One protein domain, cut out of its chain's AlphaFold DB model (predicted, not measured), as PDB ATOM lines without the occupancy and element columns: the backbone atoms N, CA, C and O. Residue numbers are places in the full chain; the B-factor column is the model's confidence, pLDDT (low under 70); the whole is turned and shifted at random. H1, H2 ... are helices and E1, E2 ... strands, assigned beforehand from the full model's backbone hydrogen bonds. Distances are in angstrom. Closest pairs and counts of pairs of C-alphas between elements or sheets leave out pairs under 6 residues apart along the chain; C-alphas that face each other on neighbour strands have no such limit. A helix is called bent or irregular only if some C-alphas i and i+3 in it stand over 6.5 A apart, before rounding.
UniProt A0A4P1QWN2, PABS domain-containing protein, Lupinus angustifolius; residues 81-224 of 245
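What this domain is: This is residues 81 to 224 of the 245 residues of the protein "PABS domain-containing protein" of Lupinus angustifolius (UniProt A0A4P1QWN2). A twisted sheet of four strands has H1 packed on one face and H2 over the opposite face, near the E1 edge. H4 sits on the same face as H1, beside the strands, with H3 beyond it, while H5 lies out past H4, away from the other named elements. The 144 printed residues hold five named helices and four named strands, in the order H1 E1 H2 E2 E3 E4 H3 H4 H5. The sheet, in the order E1 E2 E4 E3, is mixed, as is the class, helices and strands. The whole is compact, with a radius of gyration of the C-alphas of 15.3 A and spans of 43 by 40 by 27 A.

How they stand to each other: Begin at H1, residues 81 to 95, which is on the sheet of E1, residues 108 to 113, E2, residues 141 to 150, E4, residues 168 to 175, and E3, residues 157 to 163; its closest C-alphas to E2 are Pro 92 and Ile 146, 6.2 A. E1 and E2 are parallel; look for N 113 and O 148 at 2.8 A. With H2, residues 130 to 140, they form a strand-helix-strand unit, two parallel neighbours with a helix between, and its crossover is right-handed. H2 has a height over the sheet of 11.0 A and lies over E1 and E2, on the opposite face from H1. E2 bends by 123 degrees at residue 144. E2 and E4 are antiparallel, with N 175 and O 147 at 2.8 A; the hairpin E3 and E4 has N 170 and O 161 at 2.7 A. H3, residues 184 to 194, is not on the sheet; H1 touches it with residues 94 to 95 alone, the closest C-alphas being Leu 94 and Arg 190, 6.1 A. H4, residues 204 to 210, touches H3 at Ala 184 and Gly 204, closest C-alphas 3.8 A apart, at a steep tilt of 59 degrees, opposite ways. H5, residues 215 to 223, is not on the sheet and is apart from H4. Every O i to N i+4 pair is within hydrogen-bond range in H3, H4 and H5, against 8 of 11 in H1 and 3 of 7 in H2, where 2 of 8 O i to N i+3 pairs are.

Where its parts are: Find C-alpha 81 at (-11.000, 35.240, -34.899); H1 runs 21.8 A from there and is irregular, with C-alphas 88 and 91 7.0 A apart. E2 measures 17.9 A, E3 19.1 A and E4 23.2 A. H5 ends at C-alpha 223, (19.933, 39.352, -28.797).

The domain as a whole: The C-alphas of Gly 121 and Glu 185, the two farthest apart, are 43.8 A apart. The printed part has no cut; the links H1 to E1 and E1 to H2 are long. Confidence is under 70 at residues 98 to 105, 119 to 122 and 151 to 156.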
ATOM      1  N   GLU A  81     -11.805  36.074 -34.000       96.38
ATOM      2  CA  GLU A  81     -11.000  35.240 -34.899       96.38
ATOM      3  C   GLU A  81     -10.572  35.980 -36.170       96.38
ATOM      4  O   GLU A  81      -9.463  35.762 -36.659       96.38
ATOM      5  N   PHE A  82     -11.397  36.916 -36.653       96.06
ATOM      6  CA  PHE A  82     -11.078  37.714 -37.834       96.06
ATOM      7  C   PHE A  82      -9.782  38.510 -37.644       96.06
ATOM      8  O   PHE A  82      -9.030  38.677 -38.596       96.06
ATOM      9  N   ILE A  83      -9.474  38.946 -36.416       96.75
ATOM     10  CA  ILE A  83      -8.222  39.637 -36.091       96.75
ATOM     11  C   ILE A  83      -7.052  38.710 -36.404       96.75
ATOM     12  O   ILE A  83      -6.141  39.079 -37.144       96.75
ATOM     13  N   TYR A  84      -7.098  37.488 -35.875       95.06
ATOM     14  CA  TYR A  84      -6.045  36.502 -36.066       95.06
ATOM     15  C   TYR A  84      -5.874  36.136 -37.548       95.06
ATOM     16  O   TYR A  84      -4.761  36.185 -38.074       95.06
ATOM     17  N   HIS A  85      -6.969  35.814 -38.241       94.69
ATOM     18  CA  HIS A  85      -6.905  35.342 -39.623       94.69
ATOM     19  C   HIS A  85      -6.574  36.457 -40.620       94.69
ATOM     20  O   HIS A  85      -5.803  36.216 -41.550       94.69
ATOM     21  N   GLU A  86      -7.074  37.683 -40.426       95.62
ATOM     22  CA  GLU A  86      -6.673  38.818 -41.264       95.62
ATOM     23  C   GLU A  86      -5.171  39.090 -41.128       95.62
ATOM     24  O   GLU A  86      -4.485  39.262 -42.140       95.62
ATOM     25  N   CYS A  87      -4.646  39.057 -39.896       94.81
ATOM     26  CA  CYS A  87      -3.223  39.242 -39.620       94.81
ATOM     27  C   CYS A  87      -2.365  38.121 -40.207       94.81
ATOM     28  O   CYS A  87      -1.313  38.402 -40.763       94.81
ATOM     29  N   LEU A  88      -2.804  36.865 -40.124       93.75
ATOM     30  CA  LEU A  88      -2.052  35.729 -40.654       93.75
ATOM     31  C   LEU A  88      -2.010  35.726 -42.191       93.75
ATOM     32  O   LEU A  88      -0.987  35.383 -42.785       93.75
ATOM     33  N   ILE A  89      -3.118  36.081 -42.848       92.12
ATOM     34  CA  ILE A  89      -3.299  35.869 -44.289       92.12
ATOM     35  C   ILE A  89      -2.946  37.105 -45.112       92.12
ATOM     36  O   ILE A  89      -2.237  36.999 -46.114       92.12
ATOM     37  N   HIS A  90      -3.445  38.285 -44.758       93.19
ATOM     38  CA  HIS A  90      -3.399  39.420 -45.679       93.19
ATOM     39  C   HIS A  90      -2.010  40.051 -45.837       93.19
ATOM     40  O   HIS A  90      -1.632  40.274 -46.991       93.19
ATOM     41  N   PRO A  91      -1.205  40.286 -44.781       94.12
ATOM     42  CA  PRO A  91       0.138  40.846 -44.922       94.12
ATOM     43  C   PRO A  91       1.019  40.135 -45.964       94.12
ATOM     44  O   PRO A  91       1.486  40.812 -46.882       94.12
ATOM     45  N   PRO A  92       1.210  38.797 -45.945       90.00
ATOM     46  CA  PRO A  92       2.062  38.141 -46.938       90.00
ATOM     47  C   PRO A  92       1.481  38.221 -48.357       90.00
ATOM     48  O   PRO A  92       2.223  38.486 -49.304       90.00
ATOM     49  N   LEU A  93       0.163  38.065 -48.535       87.44
ATOM     50  CA  LEU A  93      -0.468  38.184 -49.858       87.44
ATOM     51  C   LEU A  93      -0.370  39.606 -50.431       87.44
ATOM     52  O   LEU A  93      -0.204  39.786 -51.643       87.44
ATOM     53  N   LEU A  94      -0.483  40.621 -49.575       89.38
ATOM     54  CA  LEU A  94      -0.421  42.025 -49.964       89.38
ATOM     55  C   LEU A  94       1.021  42.478 -50.191       89.38
ATOM     56  O   LEU A  94       1.261  43.218 -51.142       89.38
ATOM     57  N   CYS A  95       2.001  41.987 -49.430       88.50
ATOM     58  CA  CYS A  95       3.420  42.266 -49.671       88.50
ATOM     59  C   CYS A  95       3.935  41.617 -50.967       88.50
ATOM     60  O   CYS A  95       4.763  42.214 -51.663       88.50
ATOM     61  N   HIS A  96       3.390  40.463 -51.362       84.00
ATOM     62  CA  HIS A  96       3.774  39.791 -52.602       84.00
ATOM     63  C   HIS A  96       3.424  40.625 -53.857       84.00
ATOM     64  O   HIS A  96       2.308  41.146 -53.977       84.00
ATOM     65  N   PRO A  97       4.332  40.765 -54.843       74.88
ATOM     66  CA  PRO A  97       4.105  41.620 -56.011       74.88
ATOM     67  C   PRO A  97       3.022  41.085 -56.963       74.88
ATOM     68  O   PRO A  97       2.330  41.885 -57.592       74.88
ATOM     69  N   LYS A  98       2.850  39.759 -57.066       67.06
ATOM     70  CA  LYS A  98       1.885  39.099 -57.969       67.06
ATOM     71  C   LYS A  98       1.242  37.876 -57.311       67.06
ATOM     72  O   LYS A  98       1.711  36.762 -57.505       67.06
ATOM     73  N   ALA A  99       0.215  38.067 -56.490       55.12
ATOM     74  CA  ALA A  99      -0.544  36.954 -55.915       55.12
ATOM     75  C   ALA A  99      -1.573  36.420 -56.939       55.12
ATOM     76  O   ALA A  99      -2.767  36.651 -56.797       55.12
ATOM     77  N   GLU A 100      -1.119  35.763 -58.013       49.78
ATOM     78  CA  GLU A 100      -2.002  35.089 -58.983       49.78
ATOM     79  C   GLU A 100      -1.748  33.575 -58.960       49.78
ATOM     80  O   GLU A 100      -0.728  33.093 -59.453       49.78
ATOM     81  N   LEU A 101      -2.703  32.819 -58.410       41.22
ATOM     82  CA  LEU A 101      -2.607  31.369 -58.188       41.22
ATOM     83  C   LEU A 101      -2.858  30.515 -59.446       41.22
ATOM     84  O   LEU A 101      -2.689  29.298 -59.411       41.22
ATOM     85  N   GLU A 102      -3.272  31.102 -60.570       40.12
ATOM     86  CA  GLU A 102      -3.909  30.317 -61.637       40.12
ATOM     87  C   GLU A 102      -2.950  29.582 -62.592       40.12
ATOM     88  O   GLU A 102      -3.414  28.813 -63.436       40.12
ATOM     89  N   LYS A 103      -1.619  29.752 -62.500       42.47
ATOM     90  CA  LYS A 103      -0.681  29.102 -63.448       42.47
ATOM     91  C   LYS A 103       0.707  28.782 -62.884       42.47
ATOM     92  O   LYS A 103       1.680  29.354 -63.374       42.47
ATOM     93  N   ARG A 104       0.867  27.870 -61.911       46.81
ATOM     94  CA  ARG A 104       2.222  27.465 -61.459       46.81
ATOM     95  C   ARG A 104       2.365  25.969 -61.126       46.81
ATOM     96  O   ARG A 104       1.457  25.347 -60.588       46.81
ATOM     97  N   ASN A 105       3.522  25.404 -61.497       56.31
ATOM     98  CA  ASN A 105       3.973  24.034 -61.199       56.31
ATOM     99  C   ASN A 105       4.556  23.955 -59.782       56.31
ATOM    100  O   ASN A 105       5.410  24.781 -59.493       56.31
ATOM    101  N   GLU A 106       4.183  22.931 -58.993       70.62
ATOM    102  CA  GLU A 106       4.764  22.380 -57.729       70.62
ATOM    103  C   GLU A 106       5.324  23.314 -56.623       70.62
ATOM    104  O   GLU A 106       5.653  22.827 -55.536       70.62
ATOM    105  N   ARG A 107       5.445  24.616 -56.866       81.94
ATOM    106  CA  ARG A 107       5.970  25.651 -55.979       81.94
ATOM    107  C   ARG A 107       4.913  26.718 -55.751       81.94
ATOM    108  O   ARG A 107       4.088  26.990 -56.624       81.94
ATOM    109  N   PHE A 108       4.979  27.337 -54.586       84.00
ATOM    110  CA  PHE A 108       3.981  28.263 -54.087       84.00
ATOM    111  C   PHE A 108       4.538  29.682 -54.031       84.00
ATOM    112  O   PHE A 108       5.710  29.894 -53.710       84.00
ATOM    113  N   ASP A 109       3.678  30.651 -54.334       85.75
ATOM    114  CA  ASP A 109       3.962  32.067 -54.095       85.75
ATOM    115  C   ASP A 109       3.869  32.379 -52.597       85.75
ATOM    116  O   ASP A 109       4.714  33.085 -52.063       85.75
ATOM    117  N   ILE A 110       2.892  31.784 -51.903       85.31
ATOM    118  CA  ILE A 110       2.702  31.933 -50.457       85.31
ATOM    119  C   ILE A 110       2.569  30.555 -49.806       85.31
ATOM    120  O   ILE A 110       1.812  29.714 -50.290       85.31
ATOM    121  N   ILE A 111       3.271  30.336 -48.693       85.00
ATOM    122  CA  ILE A 111       3.039  29.206 -47.781       85.00
ATOM    123  C   ILE A 111       2.626  29.777 -46.422       85.00
ATOM    124  O   ILE A 111       3.293  30.672 -45.906       85.00
ATOM    125  N   VAL A 112       1.542  29.252 -45.846       88.88
ATOM    126  CA  VAL A 112       1.011  29.662 -44.536       88.88
ATOM    127  C   VAL A 112       1.187  28.513 -43.543       88.88
ATOM    128  O   VAL A 112       0.701  27.407 -43.780       88.88
ATOM    129  N   GLY A 113       1.905  28.767 -42.452       83.31
ATOM    130  CA  GLY A 113       2.044  27.893 -41.293       83.31
ATOM    131  C   GLY A 113       1.040  28.271 -40.207       83.31
ATOM    132  O   GLY A 113       1.332  29.105 -39.355       83.31
ATOM    133  N   ASP A 114      -0.137  27.655 -40.252       86.94
ATOM    134  CA  ASP A 114      -1.157  27.740 -39.201       86.94
ATOM    135  C   ASP A 114      -1.120  26.452 -38.367       86.94
ATOM    136  O   ASP A 114      -1.833  25.481 -38.624       86.94
ATOM    137  N   LEU A 115      -0.129  26.372 -37.479       82.81
ATOM    138  CA  LEU A 115       0.246  25.155 -36.762       82.81
ATOM    139  C   LEU A 115       0.282  25.430 -35.267       82.81
ATOM    140  O   LEU A 115       0.719  26.500 -34.865       82.81
ATOM    141  N   ALA A 116      -0.092  24.453 -34.442       75.88
ATOM    142  CA  ALA A 116       0.110  24.559 -33.000       75.88
ATOM    143  C   ALA A 116       1.593  24.779 -32.651       75.88
ATOM    144  O   ALA A 116       2.486  24.323 -33.375       75.88
ATOM    145  N   ASP A 117       1.833  25.419 -31.510       75.75
ATOM    146  CA  ASP A 117       3.172  25.726 -31.019       75.75
ATOM    147  C   ASP A 117       4.109  24.499 -30.982       75.75
ATOM    148  O   ASP A 117       3.667  23.374 -30.708       75.75
ATOM    149  N   PRO A 118       5.428  24.682 -31.205       70.50
ATOM    150  CA  PRO A 118       6.405  23.594 -31.253       70.50
ATOM    151  C   PRO A 118       6.754  23.050 -29.858       70.50
ATOM    152  O   PRO A 118       7.887  23.159 -29.390       70.50
ATOM    153  N   VAL A 119       5.788  22.428 -29.183       69.69
ATOM    154  CA  VAL A 119       6.013  21.708 -27.923       69.69
ATOM    155  C   VAL A 119       6.926  20.505 -28.179       69.69
ATOM    156  O   VAL A 119       6.771  19.798 -29.177       69.69
ATOM    157  N   GLU A 120       7.892  20.265 -27.287       66.50
ATOM    158  CA  GLU A 120       8.831  19.145 -27.403       66.50
ATOM    159  C   GLU A 120       8.073  17.808 -27.487       66.50
ATOM    160  O   GLU A 120       7.218  17.504 -26.657       66.50
ATOM    161  N   GLY A 121       8.350  17.022 -28.533       66.19
ATOM    162  CA  GLY A 121       7.642  15.765 -28.810       66.19
ATOM    163  C   GLY A 121       6.238  15.914 -29.421       66.19
ATOM    164  O   GLY A 121       5.630  14.900 -29.765       66.19
ATOM    165  N   GLY A 122       5.735  17.139 -29.601       67.56
ATOM    166  CA  GLY A 122       4.455  17.428 -30.249       67.56
ATOM    167  C   GLY A 122       4.477  17.233 -31.776       67.56
ATOM    168  O   GLY A 122       5.548  17.217 -32.395       67.56
ATOM    169  N   PRO A 123       3.303  17.112 -32.427       71.00
ATOM    170  CA  PRO A 123       3.203  16.799 -33.857       71.00
ATOM    171  C   PRO A 123       3.762  17.907 -34.761       71.00
ATOM    172  O   PRO A 123       4.274  17.621 -35.844       71.00
ATOM    173  N   CYS A 124       3.702  19.163 -34.306       73.56
ATOM    174  CA  CYS A 124       4.118  20.335 -35.076       73.56
ATOM    175  C   CYS A 124       5.613  20.658 -34.938       73.56
ATOM    176  O   CYS A 124       6.156  21.374 -35.771       73.56
ATOM    177  N   TYR A 125       6.308  20.096 -33.945       73.44
ATOM    178  CA  TYR A 125       7.701  20.415 -33.603       73.44
ATOM    179  C   TYR A 125       8.654  20.449 -34.808       73.44
ATOM    180  O   TYR A 125       9.393  21.410 -35.017       73.44
ATOM    181  N   LYS A 126       8.610  19.405 -35.646       73.69
ATOM    182  CA  LYS A 126       9.518  19.249 -36.794       73.69
ATOM    183  C   LYS A 126       9.278  20.280 -37.893       73.69
ATOM    184  O   LYS A 126      10.103  20.412 -38.785       73.69
ATOM    185  N   LEU A 127       8.151  20.987 -37.846       78.69
ATOM    186  CA  LEU A 127       7.768  22.009 -38.817       78.69
ATOM    187  C   LEU A 127       8.357  23.388 -38.469       78.69
ATOM    188  O   LEU A 127       8.266  24.302 -39.280       78.69
ATOM    189  N   TYR A 128       9.017  23.523 -37.310       79.00
ATOM    190  CA  TYR A 128       9.675  24.758 -36.863       79.00
ATOM    191  C   TYR A 128      11.214  24.678 -36.879       79.00
ATOM    192  O   TYR A 128      11.888  25.617 -36.454       79.00
ATOM    193  N   THR A 129      11.806  23.576 -37.355       79.75
ATOM    194  CA  THR A 129      13.265  23.387 -37.350       79.75
ATOM    195  C   THR A 129      13.942  24.058 -38.546       79.75
ATOM    196  O   THR A 129      13.398  24.145 -39.651       79.75
ATOM    197  N   GLN A 130      15.196  24.485 -38.369       82.69
ATOM    198  CA  GLN A 130      15.998  25.053 -39.459       82.69
ATOM    199  C   GLN A 130      16.108  24.096 -40.662       82.69
ATOM    200  O   GLN A 130      16.089  24.533 -41.814       82.69
ATOM    201  N   SER A 131      16.213  22.788 -40.409       75.00
ATOM    202  CA  SER A 131      16.232  21.733 -41.430       75.00
ATOM    203  C   SER A 131      14.955  21.719 -42.259       75.00
ATOM    204  O   SER A 131      15.046  21.647 -43.487       75.00
ATOM    205  N   PHE A 132      13.788  21.809 -41.623       80.12
ATOM    206  CA  PHE A 132      12.511  21.887 -42.323       80.12
ATOM    207  C   PHE A 132      12.442  23.134 -43.205       80.12
ATOM    208  O   PHE A 132      12.221  23.014 -44.415       80.12
ATOM    209  N   TYR A 133      12.739  24.311 -42.646       82.00
ATOM    210  CA  TYR A 133      12.711  25.559 -43.408       82.00
ATOM    211  C   TYR A 133      13.658  25.528 -44.609       82.00
ATOM    212  O   TYR A 133      13.269  25.864 -45.727       82.00
ATOM    213  N   LYS A 134      14.897  25.071 -44.410       78.06
ATOM    214  CA  LYS A 134      15.935  25.084 -45.446       78.06
ATOM    215  C   LYS A 134      15.735  24.017 -46.519       78.06
ATOM    216  O   LYS A 134      15.949  24.298 -47.696       78.06
ATOM    217  N   ASN A 135      15.390  22.794 -46.121       77.75
ATOM    218  CA  ASN A 135      15.445  21.632 -47.010       77.75
ATOM    219  C   ASN A 135      14.077  21.227 -47.564       77.75
ATOM    220  O   ASN A 135      14.030  20.528 -48.574       77.75
ATOM    221  N   ILE A 136      12.984  21.635 -46.917       77.69
ATOM    222  CA  ILE A 136      11.623  21.248 -47.308       77.69
ATOM    223  C   ILE A 136      10.837  22.474 -47.758       77.69
ATOM    224  O   ILE A 136      10.367  22.499 -48.893       77.69
ATOM    225  N   LEU A 137      10.738  23.501 -46.912       85.69
ATOM    226  CA  LEU A 137       9.894  24.660 -47.187       85.69
ATOM    227  C   LEU A 137      10.472  25.552 -48.292       85.69
ATOM    228  O   LEU A 137       9.813  25.786 -49.303       85.69
ATOM    229  N   LYS A 138      11.721  26.008 -48.148       83.88
ATOM    230  CA  LYS A 138      12.355  26.936 -49.098       83.88
ATOM    231  C   LYS A 138      12.388  26.412 -50.545       83.88
ATOM    232  O   LYS A 138      12.050  27.176 -51.443       83.88
ATOM    233  N   PRO A 139      12.702  25.131 -50.826       85.19
ATOM    234  CA  PRO A 139      12.649  24.600 -52.193       85.19
ATOM    235  C   PRO A 139      11.247  24.576 -52.823       85.19
ATOM    236  O   PRO A 139      11.133  24.408 -54.040       85.19
ATOM    237  N   LYS A 140      10.191  24.709 -52.009       83.44
ATOM    238  CA  LYS A 140       8.790  24.761 -52.438       83.44
ATOM    239  C   LYS A 140       8.268  26.188 -52.610       83.44
ATOM    240  O   LYS A 140       7.158  26.333 -53.109       83.44
ATOM    241  N   LEU A 141       9.049  27.216 -52.278       85.62
ATOM    242  CA  LEU A 141       8.728  28.604 -52.606       85.62
ATOM    243  C   LEU A 141       9.249  28.988 -53.997       85.62
ATOM    244  O   LEU A 141      10.277  28.489 -54.477       85.62
ATOM    245  N   ASN A 142       8.521  29.889 -54.650       86.44
ATOM    246  CA  ASN A 142       9.026  30.629 -55.802       86.44
ATOM    247  C   ASN A 142      10.121  31.626 -55.376       86.44
ATOM    248  O   ASN A 142      10.319  31.875 -54.190       86.44
ATOM    249  N   GLU A 143      10.861  32.172 -56.344       84.12
ATOM    250  CA  GLU A 143      11.967  33.114 -56.085       84.12
ATOM    251  C   GLU A 143      11.507  34.388 -55.350       84.12
ATOM    252  O   GLU A 143      12.253  34.945 -54.546       84.12
ATOM    253  N   ASP A 144      10.267  34.817 -55.599       81.75
ATOM    254  CA  ASP A 144       9.573  35.923 -54.934       81.75
ATOM    255  C   ASP A 144       8.651  35.476 -53.787       81.75
ATOM    256  O   ASP A 144       7.928  36.295 -53.224       81.75
ATOM    257  N   GLY A 145       8.690  34.192 -53.419       83.88
ATOM    258  CA  GLY A 145       7.744  33.604 -52.483       83.88
ATOM    259  C   GLY A 145       7.882  34.118 -51.048       83.88
ATOM    260  O   GLY A 145       8.971  34.489 -50.593       83.88
ATOM    261  N   ILE A 146       6.765  34.112 -50.321       85.94
ATOM    262  CA  ILE A 146       6.687  34.519 -48.916       85.94
ATOM    263  C   ILE A 146       6.157  33.354 -48.084       85.94
ATOM    264  O   ILE A 146       5.148  32.729 -48.408       85.94
ATOM    265  N   PHE A 147       6.838  33.068 -46.984       88.88
ATOM    266  CA  PHE A 147       6.321  32.205 -45.934       88.88
ATOM    267  C   PHE A 147       5.824  33.056 -44.778       88.88
ATOM    268  O   PHE A 147       6.514  33.983 -44.363       88.88
ATOM    269  N   VAL A 148       4.656  32.729 -44.242       86.94
ATOM    270  CA  VAL A 148       4.166  33.286 -42.983       86.94
ATOM    271  C   VAL A 148       3.880  32.141 -42.027       86.94
ATOM    272  O   VAL A 148       3.380  31.099 -42.443       86.94
ATOM    273  N   THR A 149       4.165  32.326 -40.749       85.44
ATOM    274  CA  THR A 149       3.680  31.428 -39.702       85.44
ATOM    275  C   THR A 149       3.260  32.241 -38.503       85.44
ATOM    276  O   THR A 149       3.851  33.294 -38.228       85.44
ATOM    277  N   GLN A 150       2.272  31.737 -37.765       77.31
ATOM    278  CA  GLN A 150       2.146  32.178 -36.387       77.31
ATOM    279  C   GLN A 150       3.404  31.774 -35.627       77.31
ATOM    280  O   GLN A 150       3.919  30.659 -35.790       77.31
ATOM    281  N   ALA A 151       3.938  32.718 -34.871       69.38
ATOM    282  CA  ALA A 151       5.127  32.517 -34.076       69.38
ATOM    283  C   ALA A 151       5.240  33.666 -33.077       69.38
ATOM    284  O   ALA A 151       5.057  34.832 -33.433       69.38
ATOM    285  N   GLY A 152       5.653  33.349 -31.850       56.06
ATOM    286  CA  GLY A 152       6.318  34.348 -31.017       56.06
ATOM    287  C   GLY A 152       7.451  35.030 -31.809       56.06
ATOM    288  O   GLY A 152       7.929  34.481 -32.800       56.06
ATOM    289  N   PRO A 153       7.874  36.238 -31.433       39.44
ATOM    290  CA  PRO A 153       8.710  37.086 -32.287       39.44
ATOM    291  C   PRO A 153      10.056  36.418 -32.682       39.44
ATOM    292  O   PRO A 153      10.725  35.853 -31.821       39.44
ATOM    293  N   ALA A 154      10.484  36.512 -33.959       39.81
ATOM    294  CA  ALA A 154      11.828  36.130 -34.457       39.81
ATOM    295  C   ALA A 154      12.222  36.871 -35.769       39.81
ATOM    296  O   ALA A 154      11.352  37.412 -36.449       39.81
ATOM    297  N   ASP A 155      13.527  36.913 -36.099       47.34
ATOM    298  CA  ASP A 155      14.132  37.633 -37.245       47.34
ATOM    299  C   ASP A 155      13.777  36.994 -38.587       47.34
ATOM    300  O   ASP A 155      13.787  35.765 -38.682       47.34
ATOM    301  N   VAL A 156      13.522  37.824 -39.610       66.75
ATOM    302  CA  VAL A 156      12.316  37.777 -40.464       66.75
ATOM    303  C   VAL A 156      11.320  38.890 -40.034       66.75
ATOM    304  O   VAL A 156      11.391  39.372 -38.908       66.75
ATOM    305  N   MET A 157      10.453  39.415 -40.923       83.25
ATOM    306  CA  MET A 157       9.567  40.538 -40.558       83.25
ATOM    307  C   MET A 157       8.525  40.089 -39.535       83.25
ATOM    308  O   MET A 157       7.508  39.492 -39.893       83.25
ATOM    309  N   ALA A 158       8.793  40.402 -38.272       87.88
ATOM    310  CA  ALA A 158       7.867  40.201 -37.180       87.88
ATOM    311  C   ALA A 158       6.837  41.338 -37.130       87.88
ATOM    312  O   ALA A 158       7.164  42.508 -37.343       87.88
ATOM    313  N   TYR A 159       5.600  40.988 -36.809       91.19
ATOM    314  CA  TYR A 159       4.534  41.931 -36.502       91.19
ATOM    315  C   TYR A 159       3.637  41.345 -35.422       91.19
ATOM    316  O   TYR A 159       3.515  40.124 -35.298       91.19
ATOM    317  N   THR A 160       3.051  42.215 -34.608       91.81
ATOM    318  CA  THR A 160       2.229  41.795 -33.476       91.81
ATOM    319  C   THR A 160       0.905  42.536 -33.396       91.81
ATOM    320  O   THR A 160       0.740  43.653 -33.896       91.81
ATOM    321  N   THR A 161      -0.070  41.899 -32.753       92.12
ATOM    322  CA  THR A 161      -1.369  42.501 -32.470       92.12
ATOM    323  C   THR A 161      -2.019  41.853 -31.261       92.12
ATOM    324  O   THR A 161      -1.761  40.696 -30.956       92.12
ATOM    325  N   HIS A 162      -2.867  42.594 -30.559       92.88
ATOM    326  CA  HIS A 162      -3.605  42.048 -29.427       92.88
ATOM    327  C   HIS A 162      -4.805  41.220 -29.902       92.88
ATOM    328  O   HIS A 162      -5.653  41.748 -30.625       92.88
ATOM    329  N   VAL A 163      -4.898  39.965 -29.451       92.38
ATOM    330  CA  VAL A 163      -6.049  39.079 -29.696       92.38
ATOM    331  C   VAL A 163      -6.810  38.921 -28.374       92.38
ATOM    332  O   VAL A 163      -6.324  38.235 -27.473       92.38
ATOM    333  N   PRO A 164      -7.974  39.582 -28.206       94.38
ATOM    334  CA  PRO A 164      -8.654  39.671 -26.914       94.38
ATOM    335  C   PRO A 164      -8.956  38.332 -26.243       94.38
ATOM    336  O   PRO A 164      -8.780  38.208 -25.029       94.38
ATOM    337  N   SER A 165      -9.390  37.329 -27.004       93.12
ATOM    338  CA  SER A 165      -9.721  36.006 -26.483       93.12
ATOM    339  C   SER A 165      -8.516  35.250 -25.934       93.12
ATOM    340  O   SER A 165      -8.689  34.397 -25.069       93.12
ATOM    341  N   PHE A 166      -7.310  35.581 -26.396       90.81
ATOM    342  CA  PHE A 166      -6.062  34.957 -25.952       90.81
ATOM    343  C   PHE A 166      -5.437  35.674 -24.753       90.81
ATOM    344  O   PHE A 166      -4.447  35.197 -24.210       90.81
ATOM    345  N   ALA A 167      -6.018  36.802 -24.330       90.69
ATOM    346  CA  ALA A 167      -5.537  37.619 -23.217       90.69
ATOM    347  C   ALA A 167      -4.070  38.083 -23.357       90.69
ATOM    348  O   ALA A 167      -3.441  38.428 -22.355       90.69
ATOM    349  N   ASP A 168      -3.537  38.132 -24.584       88.62
ATOM    350  CA  ASP A 168      -2.171  38.579 -24.859       88.62
ATOM    351  C   ASP A 168      -2.018  39.180 -26.272       88.62
ATOM    352  O   ASP A 168      -2.914  39.161 -27.126       88.62
ATOM    353  N   THR A 169      -0.847  39.756 -26.512       89.38
ATOM    354  CA  THR A 169      -0.351  40.133 -27.829       89.38
ATOM    355  C   THR A 169       0.143  38.898 -28.571       89.38
ATOM    356  O   THR A 169       1.094  38.247 -28.150       89.38
ATOM    357  N   TRP A 170      -0.453  38.624 -29.725       89.38
ATOM    358  CA  TRP A 170      -0.016  37.572 -30.627       89.38
ATOM    359  C   TRP A 170       1.004  38.076 -31.644       89.38
ATOM    360  O   TRP A 170       1.016  39.257 -32.010       89.38
ATOM    361  N   GLY A 171       1.866  37.167 -32.098       90.25
ATOM    362  CA  GLY A 171       2.931  37.448 -33.050       90.25
ATOM    363  C   GLY A 171       2.844  36.596 -34.309       90.25
ATOM    364  O   GLY A 171       2.412  35.440 -34.297       90.25
ATOM    365  N   TRP A 172       3.315  37.182 -35.402       92.06
ATOM    366  CA  TRP A 172       3.520  36.504 -36.672       92.06
ATOM    367  C   TRP A 172       4.844  36.920 -37.283       92.06
ATOM    368  O   TRP A 172       5.393  37.989 -37.000       92.06
ATOM    369  N   ILE A 173       5.337  36.061 -38.168       91.12
ATOM    370  CA  ILE A 173       6.630  36.209 -38.819       91.12
ATOM    371  C   ILE A 173       6.456  35.963 -40.319       91.12
ATOM    372  O   ILE A 173       5.978  34.902 -40.717       91.12
ATOM    373  N   MET A 174       6.864  36.923 -41.155       90.44
ATOM    374  CA  MET A 174       6.867  36.817 -42.626       90.44
ATOM    375  C   MET A 174       8.280  36.736 -43.193       90.44
ATOM    376  O   MET A 174       8.985  37.738 -43.108       90.44
ATOM    377  N   ALA A 175       8.672  35.619 -43.816       88.56
ATOM    378  CA  ALA A 175       9.994  35.363 -44.404       88.56
ATOM    379  C   ALA A 175       9.993  35.409 -45.931       88.56
ATOM    380  O   ALA A 175       9.166  34.768 -46.577       88.56
ATOM    381  N   SER A 176      10.983  36.090 -46.509       86.12
ATOM    382  CA  SER A 176      11.279  36.048 -47.941       86.12
ATOM    383  C   SER A 176      12.745  36.385 -48.206       86.12
ATOM    384  O   SER A 176      13.388  37.064 -47.405       86.12
ATOM    385  N   ASP A 177      13.263  35.928 -49.347       84.38
ATOM    386  CA  ASP A 177      14.547  36.391 -49.887       84.38
ATOM    387  C   ASP A 177      14.407  37.776 -50.575       84.38
ATOM    388  O   ASP A 177      15.411  38.391 -50.932       84.38
ATOM    389  N   GLN A 178      13.174  38.278 -50.756       84.44
ATOM    390  CA  GLN A 178      12.863  39.612 -51.284       84.44
ATOM    391  C   GLN A 178      12.467  40.597 -50.166       84.44
ATOM    392  O   GLN A 178      12.022  40.174 -49.098       84.44
ATOM    393  N   PRO A 179      12.576  41.923 -50.389       85.00
ATOM    394  CA  PRO A 179      12.101  42.918 -49.430       85.00
ATOM    395  C   PRO A 179      10.598  42.784 -49.142       85.00
ATOM    396  O   PRO A 179       9.785  42.742 -50.062       85.00
ATOM    397  N   LEU A 180      10.237  42.773 -47.857       85.00
ATOM    398  CA  LEU A 180       8.864  42.539 -47.391       85.00
ATOM    399  C   LEU A 180       8.093  43.810 -47.024       85.00
ATOM    400  O   LEU A 180       6.873  43.770 -46.903       85.00
ATOM    401  N   PHE A 181       8.782  44.932 -46.805       84.94
ATOM    402  CA  PHE A 181       8.133  46.146 -46.318       84.94
ATOM    403  C   PHE A 181       7.533  46.948 -47.468       84.94
ATOM    404  O   PHE A 181       8.252  47.398 -48.364       84.94
ATOM    405  N   ILE A 182       6.226  47.188 -47.391       89.19
ATOM    406  CA  ILE A 182       5.523  48.187 -48.192       89.19
ATOM    407  C   ILE A 182       4.960  49.263 -47.259       89.19
ATOM    408  O   ILE A 182       4.566  48.973 -46.132       89.19
ATOM    409  N   GLY A 183       4.966  50.521 -47.704       92.75
ATOM    410  CA  GLY A 183       4.409  51.622 -46.913       92.75
ATOM    411  C   GLY A 183       2.884  51.531 -46.797       92.75
ATOM    412  O   GLY A 183       2.243  50.929 -47.656       92.75
ATOM    413  N   ALA A 184       2.313  52.181 -45.777       96.00
ATOM    414  CA  ALA A 184       0.872  52.184 -45.501       96.00
ATOM    415  C   ALA A 184       0.018  52.511 -46.742       96.00
ATOM    416  O   ALA A 184      -0.866  51.746 -47.100       96.00
ATOM    417  N   GLU A 185       0.365  53.570 -47.482       97.19
ATOM    418  CA  GLU A 185      -0.371  53.948 -48.700       97.19
ATOM    419  C   GLU A 185      -0.341  52.872 -49.796       97.19
ATOM    420  O   GLU A 185      -1.287  52.733 -50.568       97.19
ATOM    421  N   GLU A 186       0.770  52.144 -49.925       94.56
ATOM    422  CA  GLU A 186       0.881  51.054 -50.898       94.56
ATOM    423  C   GLU A 186       0.108  49.821 -50.425       94.56
ATOM    424  O   GLU A 186      -0.496  49.133 -51.244       94.56
ATOM    425  N   MET A 187       0.088  49.566 -49.116       94.94
ATOM    426  CA  MET A 187      -0.744  48.528 -48.516       94.94
ATOM    427  C   MET A 187      -2.226  48.793 -48.806       94.94
ATOM    428  O   MET A 187      -2.884  47.931 -49.383       94.94
ATOM    429  N   ASP A 188      -2.717  50.005 -48.537       96.12
ATOM    430  CA  ASP A 188      -4.111  50.393 -48.796       96.12
ATOM    431  C   ASP A 188      -4.485  50.257 -50.277       96.12
ATOM    432  O   ASP A 188      -5.516  49.673 -50.613       96.12
ATOM    433  N   LYS A 189      -3.605  50.694 -51.191       94.88
ATOM    434  CA  LYS A 189      -3.807  50.503 -52.640       94.88
ATOM    435  C   LYS A 189      -3.941  49.033 -53.018       94.88
ATOM    436  O   LYS A 189      -4.714  48.692 -53.911       94.88
ATOM    437  N   ARG A 190      -3.160  48.149 -52.391       92.31
ATOM    438  CA  ARG A 190      -3.218  46.708 -52.669       92.31
ATOM    439  C   ARG A 190      -4.446  46.054 -52.053       92.31
ATOM    440  O   ARG A 190      -4.974  45.147 -52.687       92.31
ATOM    441  N   ILE A 191      -4.906  46.511 -50.889       91.81
ATOM    442  CA  ILE A 191      -6.176  46.076 -50.295       91.81
ATOM    443  C   ILE A 191      -7.312  46.413 -51.261       91.81
ATOM    444  O   ILE A 191      -7.996  45.501 -51.722       91.81
ATOM    445  N   GLU A 192      -7.424  47.682 -51.672       93.25
ATOM    446  CA  GLU A 192      -8.461  48.151 -52.603       93.25
ATOM    447  C   GLU A 192      -8.429  47.390 -53.939       93.25
ATOM    448  O   GLU A 192      -9.467  47.051 -54.503       93.25
ATOM    449  N   ALA A 193      -7.234  47.086 -54.448       89.25
ATOM    450  CA  ALA A 193      -7.084  46.422 -55.737       89.25
ATOM    451  C   ALA A 193      -7.319  44.902 -55.706       89.25
ATOM    452  O   ALA A 193      -7.584  44.322 -56.760       89.25
ATOM    453  N   ARG A 194      -7.139  44.233 -54.559       88.19
ATOM    454  CA  ARG A 194      -7.043  42.758 -54.497       88.19
ATOM    455  C   ARG A 194      -8.090  42.095 -53.613       88.19
ATOM    456  O   ARG A 194      -8.315  40.897 -53.775       88.19
ATOM    457  N   ILE A 195      -8.695  42.822 -52.680       87.31
ATOM    458  CA  ILE A 195      -9.622  42.259 -51.698       87.31
ATOM    459  C   ILE A 195     -11.039  42.709 -52.035       87.31
ATOM    460  O   ILE A 195     -11.339  43.893 -52.135       87.31
ATOM    461  N   ASN A 196     -11.924  41.730 -52.224       85.88
ATOM    462  CA  ASN A 196     -13.342  41.990 -52.432       85.88
ATOM    463  C   ASN A 196     -14.027  42.152 -51.074       85.88
ATOM    464  O   ASN A 196     -14.218  41.164 -50.367       85.88
ATOM    465  N   GLY A 197     -14.445  43.372 -50.752       87.75
ATOM    466  CA  GLY A 197     -15.090  43.699 -49.480       87.75
ATOM    467  C   GLY A 197     -14.211  44.587 -48.609       87.75
ATOM    468  O   GLY A 197     -13.243  45.172 -49.085       87.75
ATOM    469  N   GLU A 198     -14.590  44.707 -47.343       89.69
ATOM    470  CA  GLU A 198     -13.871  45.491 -46.342       89.69
ATOM    471  C   GLU A 198     -13.193  44.537 -45.357       89.69
ATOM    472  O   GLU A 198     -13.782  43.524 -44.974       89.69
ATOM    473  N   LEU A 199     -11.954  44.856 -44.989       93.12
ATOM    474  CA  LEU A 199     -11.259  44.203 -43.886       93.12
ATOM    475  C   LEU A 199     -11.722  44.833 -42.574       93.12
ATOM    476  O   LEU A 199     -11.865  46.050 -42.479       93.12
ATOM    477  N   PHE A 200     -11.970  44.009 -41.566       94.44
ATOM    478  CA  PHE A 200     -12.510  44.457 -40.286       94.44
ATOM    479  C   PHE A 200     -11.427  44.935 -39.322       94.44
ATOM    480  O   PHE A 200     -11.731  45.678 -38.387       94.44
ATOM    481  N   TYR A 201     -10.182  44.498 -39.518       95.25
ATOM    482  CA  TYR A 201      -9.075  44.793 -38.617       95.25
ATOM    483  C   TYR A 201      -7.920  45.519 -39.301       95.25
ATOM    484  O   TYR A 201      -7.335  46.439 -38.725       95.25
ATOM    485  N   LEU A 202      -7.572  45.093 -40.513       93.38
ATOM    486  CA  LEU A 202      -6.333  45.492 -41.166       93.38
ATOM    487  C   LEU A 202      -6.522  46.658 -42.144       93.38
ATOM    488  O   LEU A 202      -7.287  46.575 -43.101       93.38
ATOM    489  N   ASP A 203      -5.701  47.693 -41.969       96.06
ATOM    490  CA  ASP A 203      -5.412  48.720 -42.973       96.06
ATOM    491  C   ASP A 203      -3.889  48.961 -43.088       96.06
ATOM    492  O   ASP A 203      -3.066  48.325 -42.413       96.06
ATOM    493  N   GLY A 204      -3.476  49.875 -43.964       95.88
ATOM    494  CA  GLY A 204      -2.072  50.214 -44.161       95.88
ATOM    495  C   GLY A 204      -1.396  50.831 -42.936       95.88
ATOM    496  O   GLY A 204      -0.217  50.559 -42.684       95.88
ATOM    497  N   ASN A 205      -2.113  51.636 -42.150       96.88
ATOM    498  CA  ASN A 205      -1.563  52.248 -40.938       96.88
ATOM    499  C   ASN A 205      -1.385  51.215 -39.829       96.88
ATOM    500  O   ASN A 205      -0.366  51.230 -39.135       96.88
ATOM    501  N   TRP A 206      -2.335  50.296 -39.696       95.94
ATOM    502  CA  TRP A 206      -2.228  49.134 -38.838       95.94
ATOM    503  C   TRP A 206      -0.997  48.319 -39.216       95.94
ATOM    504  O   TRP A 206      -0.200  48.031 -38.332       95.94
ATOM    505  N   PHE A 207      -0.768  48.023 -40.501       94.62
ATOM    506  CA  PHE A 207       0.399  47.236 -40.922       94.62
ATOM    507  C   PHE A 207       1.717  47.922 -40.546       94.62
ATOM    508  O   PHE A 207       2.657  47.294 -40.050       94.62
ATOM    509  N   HIS A 208       1.787  49.241 -40.728       93.25
ATOM    510  CA  HIS A 208       2.947  50.015 -40.299       93.25
ATOM    511  C   HIS A 208       3.129  49.997 -38.771       93.25
ATOM    512  O   HIS A 208       4.249  49.874 -38.272       93.25
ATOM    513  N   SER A 209       2.032  50.093 -38.021       94.38
ATOM    514  CA  SER A 209       2.057  50.061 -36.561       94.38
ATOM    515  C   SER A 209       2.433  48.681 -36.019       94.38
ATOM    516  O   SER A 209       3.263  48.597 -35.120       94.38
ATOM    517  N   SER A 210       1.856  47.603 -36.552       93.12
ATOM    518  CA  SER A 210       2.057  46.227 -36.079       93.12
ATOM    519  C   SER A 210       3.468  45.715 -36.354       93.12
ATOM    520  O   SER A 210       3.996  44.922 -35.580       93.12
ATOM    521  N   THR A 211       4.114  46.217 -37.409       92.06
ATOM    522  CA  THR A 211       5.530  45.952 -37.721       92.06
ATOM    523  C   THR A 211       6.507  46.815 -36.907       92.06
ATOM    524  O   THR A 211       7.720  46.603 -36.965       92.06
ATOM    525  N   THR A 212       6.014  47.775 -36.116       91.25
ATOM    526  CA  THR A 212       6.845  48.641 -35.268       91.25
ATOM    527  C   THR A 212       6.907  48.108 -33.837       91.25
ATOM    528  O   THR A 212       6.016  48.329 -33.018       91.25
ATOM    529  N   MET A 213       8.009  47.434 -33.507       87.44
ATOM    530  CA  MET A 213       8.211  46.817 -32.194       87.44
ATOM    531  C   MET A 213       8.627  47.820 -31.112       87.44
ATOM    532  O   MET A 213       9.402  48.755 -31.347       87.44
ATOM    533  N   ASN A 214       8.172  47.581 -29.878       87.56
ATOM    534  CA  ASN A 214       8.690  48.306 -28.720       87.56
ATOM    535  C   ASN A 214      10.167  47.952 -28.471       87.56
ATOM    536  O   ASN A 214      10.644  46.880 -28.838       87.56
ATOM    537  N   LYS A 215      10.888  48.852 -27.792       88.44
ATOM    538  CA  LYS A 215      12.333  48.719 -27.550       88.44
ATOM    539  C   LYS A 215      12.721  47.369 -26.944       88.44
ATOM    540  O   LYS A 215      13.759  46.829 -27.309       88.44
ATOM    541  N   THR A 216      11.930  46.856 -26.008       85.88
ATOM    542  CA  THR A 216      12.278  45.642 -25.274       85.88
ATOM    543  C   THR A 216      12.164  44.409 -26.164       85.88
ATOM    544  O   THR A 216      13.109  43.627 -26.217       85.88
ATOM    545  N   LEU A 217      11.078  44.290 -26.935       83.06
ATOM    546  CA  LEU A 217      10.926  43.221 -27.927       83.06
ATOM    547  C   LEU A 217      12.009  43.303 -29.005       83.06
ATOM    548  O   LEU A 217      12.659  42.302 -29.286       83.06
ATOM    549  N   SER A 218      12.275  44.498 -29.541       85.50
ATOM    550  CA  SER A 218      13.321  44.694 -30.552       85.50
ATOM    551  C   SER A 218      14.700  44.259 -30.056       85.50
ATOM    552  O   SER A 218      15.441  43.610 -30.788       85.50
ATOM    553  N   LEU A 219      15.064  44.606 -28.818       86.56
ATOM    554  CA  LEU A 219      16.347  44.202 -28.244       86.56
ATOM    555  C   LEU A 219      16.402  42.699 -27.970       86.56
ATOM    556  O   LEU A 219      17.422  42.091 -28.274       86.56
ATOM    557  N   SER A 220      15.316  42.114 -27.455       84.62
ATOM    558  CA  SER A 220      15.225  40.670 -27.218       84.62
ATOM    559  C   SER A 220      15.457  39.893 -28.513       84.62
ATOM    560  O   SER A 220      16.312  39.013 -28.549       84.62
ATOM    561  N   LEU A 221      14.774  40.289 -29.591       83.38
ATOM    562  CA  LEU A 221      14.918  39.699 -30.921       83.38
ATOM    563  C   LEU A 221      16.346  39.788 -31.456       83.38
ATOM    564  O   LEU A 221      16.889  38.799 -31.935       83.38
ATOM    565  N   LEU A 222      16.968  40.964 -31.344       85.00
ATOM    566  CA  LEU A 222      18.344  41.184 -31.795       85.00
ATOM    567  C   LEU A 222      19.380  40.416 -30.962       85.00
ATOM    568  O   LEU A 222      20.487  40.178 -31.439       85.00
ATOM    569  N   SER A 223      19.052  40.086 -29.711       86.69
ATOM    570  CA  SER A 223      19.933  39.352 -28.797       86.69
ATOM    571  C   SER A 223      19.750  37.834 -28.834       86.69
ATOM    572  O   SER A 223      20.574  37.122 -28.259       86.69
ATOM    573  N   GLU A 224      18.693  37.337 -29.480       85.06
ATOM    574  CA  GLU A 224      18.394  35.909 -29.534       85.06
ATOM    575  C   GLU A 224      19.468  35.155 -30.331       85.06
ATOM    576  O   GLU A 224      19.928  35.585 -31.390       85.06
TER     577      GLU A 224